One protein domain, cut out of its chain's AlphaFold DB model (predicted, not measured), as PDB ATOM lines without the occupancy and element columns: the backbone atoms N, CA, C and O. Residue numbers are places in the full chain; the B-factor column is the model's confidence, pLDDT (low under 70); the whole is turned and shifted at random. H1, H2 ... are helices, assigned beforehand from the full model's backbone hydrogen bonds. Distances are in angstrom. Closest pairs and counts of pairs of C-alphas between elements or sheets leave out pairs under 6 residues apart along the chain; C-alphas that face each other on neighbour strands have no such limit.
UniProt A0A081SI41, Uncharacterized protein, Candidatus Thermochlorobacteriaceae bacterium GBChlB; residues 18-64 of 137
ATOM      1  N   ALA A  18     145.577 171.475 220.019       62.97
ATOM      2  CA  ALA A  18     144.799 172.133 218.973       62.97
ATOM      3  C   ALA A  18     144.421 173.571 219.373       62.97
ATOM      4  O   ALA A  18     144.489 174.480 218.544       62.97
ATOM      5  N   SER A  19     144.086 173.787 220.647       68.12
ATOM      6  CA  SER A  19     143.775 175.114 221.190       68.12
ATOM      7  C   SER A  19     144.997 176.032 221.242       68.12
ATOM      8  O   SER A  19     144.887 177.210 220.905       68.12
ATOM      9  N   GLU A  20     146.171 175.509 221.592       72.88
ATOM     10  CA  GLU A  20     147.422 176.281 221.564       72.88
ATOM     11  C   GLU A  20     147.801 176.716 220.144       72.88
ATOM     12  O   GLU A  20     148.148 177.877 219.922       72.88
ATOM     13  N   ARG A  21     147.644 175.819 219.160       71.69
ATOM     14  CA  ARG A  21     147.861 176.135 217.740       71.69
ATOM     15  C   ARG A  21     146.898 177.201 217.241       71.69
ATOM     16  O   ARG A  21     147.340 178.126 216.575       71.69
ATOM     17  N   PHE A  22     145.615 177.110 217.598       75.94
ATOM     18  CA  PHE A  22     144.626 178.126 217.237       75.94
ATOM     19  C   PHE A  22     144.973 179.490 217.838       75.94
ATOM     20  O   PHE A  22     144.884 180.506 217.160       75.94
ATOM     21  N   ASN A  23     145.412 179.534 219.098       80.44
ATOM     22  CA  ASN A  23     145.746 180.788 219.770       80.44
ATOM     23  C   ASN A  23     146.977 181.483 219.176       80.44
ATOM     24  O   ASN A  23     146.997 182.716 219.152       80.44
ATOM     25  N   ALA A  24     147.935 180.713 218.654       84.31
ATOM     26  CA  ALA A  24     149.139 181.211 217.992       84.31
ATOM     27  C   ALA A  24     148.891 181.830 216.601       84.31
ATOM     28  O   ALA A  24     149.764 182.532 216.094       84.31
ATOM     29  N   LEU A  25     147.720 181.601 215.997       85.31
ATOM     30  CA  LEU A  25     147.352 182.180 214.704       85.31
ATOM     31  C   LEU A  25     147.082 183.690 214.803       85.31
ATOM     32  O   LEU A  25     146.556 184.200 215.806       85.31
ATOM     33  N   SER A  26     147.381 184.392 213.715       91.94
ATOM     34  CA  SER A  26     146.955 185.774 213.491       91.94
ATOM     35  C   SER A  26     145.423 185.888 213.430       91.94
ATOM     36  O   SER A  26     144.695 184.901 213.303       91.94
ATOM     37  N   ILE A  27     144.905 187.113 213.553       88.62
ATOM     38  CA  ILE A  27     143.457 187.375 213.507       88.62
ATOM     39  C   ILE A  27     142.864 186.942 212.158       88.62
ATOM     40  O   ILE A  27     141.796 186.333 212.139       88.62
ATOM     41  N   ASP A  28     143.575 187.194 211.060       87.12
ATOM     42  CA  ASP A  28     143.120 186.850 209.711       87.12
ATOM     43  C   ASP A  28     143.060 185.331 209.501       87.12
ATOM     44  O   ASP A  28     142.084 184.817 208.958       87.12
ATOM     45  N   GLU A  29     144.039 184.583 210.015       87.94
ATOM     46  CA  GLU A  29     144.042 183.114 209.965       87.94
ATOM     47  C   GLU A  29     142.904 182.511 210.804       87.94
ATOM     48  O   GLU A  29     142.237 181.566 210.375       87.94
ATOM     49  N   LYS A  30     142.617 183.090 211.979       90.94
ATOM     50  CA  LYS A  30     141.465 182.695 212.809       90.94
ATOM     51  C   LYS A  30     140.143 182.974 212.097       90.94
ATOM     52  O   LYS A  30     139.226 182.149 212.141       90.94
ATOM     53  N   LEU A  31     140.036 184.121 211.427       90.31
ATOM     54  CA  LEU A  31     138.867 184.468 210.625       90.31
ATOM     55  C   LEU A  31     138.696 183.469 209.474       90.31
ATOM     56  O   LEU A  31     137.628 182.890 209.325       90.31
ATOM     57  N   GLN A  32     139.754 183.180 208.722       86.56
ATOM     58  CA  GLN A  32     139.701 182.211 207.630       86.56
ATOM     59  C   GLN A  32     139.283 180.815 208.120       86.56
ATOM     60  O   GLN A  32     138.411 180.188 207.516       86.56
ATOM     61  N   GLN A  33     139.833 180.345 209.241       86.12
ATOM     62  CA  GLN A  33     139.497 179.035 209.801       86.12
ATOM     63  C   GLN A  33     138.046 178.963 210.309       86.12
ATOM     64  O   GLN A  33     137.385 177.936 210.146       86.12
ATOM     65  N   THR A  34     137.524 180.047 210.892       89.31
ATOM     66  CA  THR A  34     136.111 180.128 211.305       89.31
ATOM     67  C   THR A  34     135.166 180.224 210.109       89.31
ATOM     68  O   THR A  34     134.129 179.567 210.091       89.31
ATOM     69  N   MET A  35     135.534 180.964 209.062       90.38
ATOM     70  CA  MET A  35     134.774 181.000 207.808       90.38
ATOM     71  C   MET A  35     134.733 179.626 207.129       90.38
ATOM     72  O   MET A  35     133.691 179.238 206.604       90.38
ATOM     73  N   GLN A  36     135.829 178.866 207.177       88.06
ATOM     74  CA  GLN A  36     135.864 177.490 206.679       88.06
ATOM     75  C   GLN A  36     135.007 176.545 207.531       88.06
ATOM     76  O   GLN A  36     134.245 175.756 206.978       88.06
ATOM     77  N   SER A  37     135.057 176.639 208.866       87.25
ATOM     78  CA  SER A  37     134.244 175.776 209.741       87.25
ATOM     79  C   SER A  37     132.743 176.057 209.621       87.25
ATOM     80  O   SER A  37     131.930 175.132 209.653       87.25
ATOM     81  N   LEU A  38     132.368 177.317 209.388       91.31
ATOM     82  CA  LEU A  38     130.999 177.738 209.087       91.31
ATOM     83  C   LEU A  38     130.592 177.501 207.625       91.31
ATOM     84  O   LEU A  38     129.465 177.827 207.254       91.31
ATOM     85  N   HIS A  39     131.479 176.926 206.804       82.88
ATOM     86  CA  HIS A  39     131.247 176.641 205.385       82.88
ATOM     87  C   HIS A  39     130.907 177.896 204.554       82.88
ATOM     88  O   HIS A  39     130.223 177.815 203.537       82.88
ATOM     89  N   TRP A  40     131.381 179.072 204.974       88.06
ATOM     90  CA  TRP A  40     131.254 180.320 204.209       88.06
ATOM     91  C   TRP A  40     132.268 180.396 203.071       88.06
ATOM     92  O   TRP A  40     132.011 181.025 202.050       88.06
ATOM     93  N   ILE A  41     133.423 179.758 203.259       83.19
ATOM     94  CA  ILE A  41     134.464 179.618 202.244       83.19
ATOM     95  C   ILE A  41     134.844 178.139 202.187       83.19
ATOM     96  O   ILE A  41     135.083 177.517 203.221       83.19
ATOM     97  N   ALA A  42     134.895 177.575 200.983       78.06
ATOM     98  CA  ALA A  42     135.379 176.216 200.778       78.06
ATOM     99  C   ALA A  42     136.891 176.140 201.030       78.06
ATOM    100  O   ALA A  42     137.636 177.085 200.761       78.06
ATOM    101  N   LYS A  43     137.359 175.001 201.537       74.81
ATOM    102  CA  LYS A  43     138.793 174.753 201.655       74.81
ATOM    103  C   LYS A  43     139.367 174.571 200.248       74.81
ATOM    104  O   LYS A  43     138.994 173.635 199.543       74.81
ATOM    105  N   LEU A  44     140.214 175.510 199.836       72.06
ATOM    106  CA  LEU A  44     140.925 175.442 198.567       72.06
ATOM    107  C   LEU A  44     142.161 174.563 198.790       72.06
ATOM    108  O   LEU A  44     143.175 175.041 199.293       72.06
ATOM    109  N   ASP A  45     142.035 173.273 198.501       80.69
ATOM    110  CA  ASP A  45     143.155 172.337 198.474       80.69
ATOM    111  C   ASP A  45     143.477 172.046 196.996       80.69
ATOM    112  O   ASP A  45     142.569 171.946 196.172       80.69
ATOM    113  N   ASP A  46     144.750 171.891 196.632       76.31
ATOM    114  CA  ASP A  46     145.137 171.658 195.226       76.31
ATOM    115  C   ASP A  46     144.474 170.396 194.640       76.31
ATOM    116  O   ASP A  46     144.140 170.341 193.457       76.31
ATOM    117  N   GLU A  47     144.219 169.391 195.484       77.81
ATOM    118  CA  GLU A  47     143.488 168.177 195.112       77.81
ATOM    119  C   GLU A  47     142.001 168.442 194.832       77.81
ATOM    120  O   GLU A  47     141.448 167.867 193.890       77.81
ATOM    121  N   THR A  48     141.348 169.315 195.610       77.75
ATOM    122  CA  THR A  48     139.936 169.669 195.384       77.75
ATOM    123  C   THR A  48     139.792 170.546 194.149       77.75
ATOM    124  O   THR A  48     138.895 170.313 193.341       77.75
ATOM    125  N   LEU A  49     140.736 171.463 193.931       81.88
ATOM    126  CA  LEU A  49     140.797 172.277 192.723       81.88
ATOM    127  C   LEU A  49     140.980 171.411 191.467       81.88
ATOM    128  O   LEU A  49     140.248 171.578 190.494       81.88
ATOM    129  N   ALA A  50     141.897 170.440 191.495       82.44
ATOM    130  CA  ALA A  50     142.111 169.527 190.373       82.44
ATOM    131  C   ALA A  50     140.879 168.647 190.084       82.44
ATOM    132  O   ALA A  50     140.563 168.378 188.921       82.44
ATOM    133  N   ALA A  51     140.166 168.208 191.126       84.31
ATOM    134  CA  ALA A  51     138.923 167.453 190.980       84.31
ATOM    135  C   ALA A  51     137.802 168.307 190.363       84.31
ATOM    136  O   ALA A  51     137.118 167.846 189.443       84.31
ATOM    137  N   ASP A  52     137.657 169.555 190.809       81.50
ATOM    138  CA  ASP A  52     136.674 170.502 190.280       81.50
ATOM    139  C   ASP A  52     136.978 170.878 188.824       81.50
ATOM    140  O   ASP A  52     136.076 170.905 187.982       81.50
ATOM    141  N   GLU A  53     138.250 171.086 188.478       84.44
ATOM    142  CA  GLU A  53     138.680 171.320 187.098       84.44
ATOM    143  C   GLU A  53     138.428 170.102 186.202       84.44
ATOM    144  O   GLU A  53     137.967 170.244 185.065       84.44
ATOM    145  N   ALA A  54     138.685 168.888 186.695       83.19
ATOM    146  CA  ALA A  54     138.393 167.661 185.960       83.19
ATOM    147  C   ALA A  54     136.882 167.483 185.736       83.19
ATOM    148  O   ALA A  54     136.460 167.187 184.614       83.19
ATOM    149  N   ALA A  55     136.064 167.722 186.765       81.81
ATOM    150  CA  ALA A  55     134.607 167.677 186.676       81.81
ATOM    151  C   ALA A  55     134.068 168.736 185.702       81.81
ATOM    152  O   ALA A  55     133.229 168.433 184.850       81.81
ATOM    153  N   PHE A  56     134.601 169.959 185.754       80.25
ATOM    154  CA  PHE A  56     134.265 171.021 184.814       80.25
ATOM    155  C   PHE A  56     134.647 170.653 183.377       80.25
ATOM    156  O   PHE A  56     133.840 170.831 182.467       80.25
ATOM    157  N   ASN A  57     135.837 170.094 183.148       80.38
ATOM    158  CA  ASN A  57     136.283 169.687 181.813       80.38
ATOM    159  C   ASN A  57     135.447 168.530 181.238       80.38
ATOM    160  O   ASN A  57     135.148 168.528 180.042       80.38
ATOM    161  N   GLN A  58     135.002 167.591 182.078       78.94
ATOM    162  CA  GLN A  58     134.053 166.543 181.682       78.94
ATOM    163  C   GLN A  58     132.664 167.120 181.368       78.94
ATOM    164  O   GLN A  58     132.054 166.783 180.349       78.94
ATOM    165  N   ALA A  59     132.172 168.045 182.194       71.50
ATOM    166  CA  ALA A  59     130.893 168.715 181.973       71.50
ATOM    167  C   ALA A  59     130.922 169.618 180.729       71.50
ATOM    168  O   ALA A  59     129.948 169.669 179.983       71.50
ATOM    169  N   LYS A  60     132.052 170.270 180.436       67.94
ATOM    170  CA  LYS A  60     132.252 171.130 179.260       67.94
ATOM    171  C   LYS A  60     132.063 170.381 177.941       67.94
ATOM    172  O   LYS A  60     131.548 170.963 176.993       67.94
ATOM    173  N   ALA A  61     132.408 169.094 177.889       63.06
ATOM    174  CA  ALA A  61     132.111 168.245 176.733       63.06
ATOM    175  C   ALA A  61     130.600 167.979 176.556       63.06
ATOM    176  O   ALA A  61     130.150 167.670 175.456       63.06
ATOM    177  N   THR A  62     129.815 168.128 177.626       64.94
ATOM    178  CA  THR A  62     128.373 167.833 177.677       64.94
ATOM    179  C   THR A  62     127.506 169.096 177.574       64.94
ATOM    180  O   THR A  62     126.342 169.018 177.183       64.94
ATOM    181  N   ILE A  63     128.058 170.279 177.869       66.94
ATOM    182  CA  ILE A  63     127.373 171.570 177.715       66.94
ATOM    183  C   ILE A  63     127.377 171.952 176.227       66.94
ATOM    184  O   ILE A  63     128.154 172.783 175.757       66.94
ATOM    185  N   ALA A  64     126.503 171.309 175.460       71.44
ATOM    186  CA  ALA A  64     126.198 171.720 174.100       71.44
ATOM    187  C   ALA A  64     125.206 172.890 174.132       71.44
ATOM    188  O   ALA A  64     124.174 172.831 174.804       71.44
TER     189      ALA A  64
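What this domain is: This is residues 18 to 64 of the 137 residues of an uncharacterized protein of Candidatus Thermochlorobacteriaceae bacterium GBChlB (UniProt A0A081SI41). Three helices are strung out one after another like beads on a stretched chain: the short H1 and H2 make a loose V at one end, and the long H3 sticks out as a straight arm that makes about the other half of the length. No core is formed, and residues 45 to 64 stand free. The printed part has 47 residues with three named helices, in the order H1, H2, H3, and no named strand; the class is all helix. The whole is extended, with a radius of gyration of the C-alphas of 16.1 A, and its C-alphas span 51 by 17 by 14 A, a rod.

How they stand to each other: H1, residues 18 to 24, and H2, residues 27 to 37, are close but not clearly touching, with 1 pair of C-alphas within 8 A. Their closest C-alphas, those of Phe 22 and Lys 30, are 7.1 A apart. The two helices run opposite ways at a shallow tilt of 33 degrees, only just short of steep. H3, residues 46 to 62, is apart from H1 and from H2. In H1 and H2 each O i to N i+4 pair is within hydrogen-bond range; in H3, 11 of 13 are.

Where its parts are: H1 begins with C-alpha 18 at (144.799, 172.133, 218.973). H2 is 15.3 A from first to last C-alpha, and H1 is 10.1 A. H3, the longest helix, begins with C-alpha 46 at (145.137, 171.658, 195.226), measures 24.6 A and ends with C-alpha 62 at (128.373, 167.833, 177.677).

The domain as a whole: The C-alphas farthest apart, those of Glu 20 and Ala 64, are 52.2 A apart. The printed part has no cut. The link from H1 to H2 is tight, with 2 residues, and that from H2 to H3 is short, with 8. The mean pLDDT of the printed part is 80.3; residues 18 to 19 and 60 to 63 are under 70.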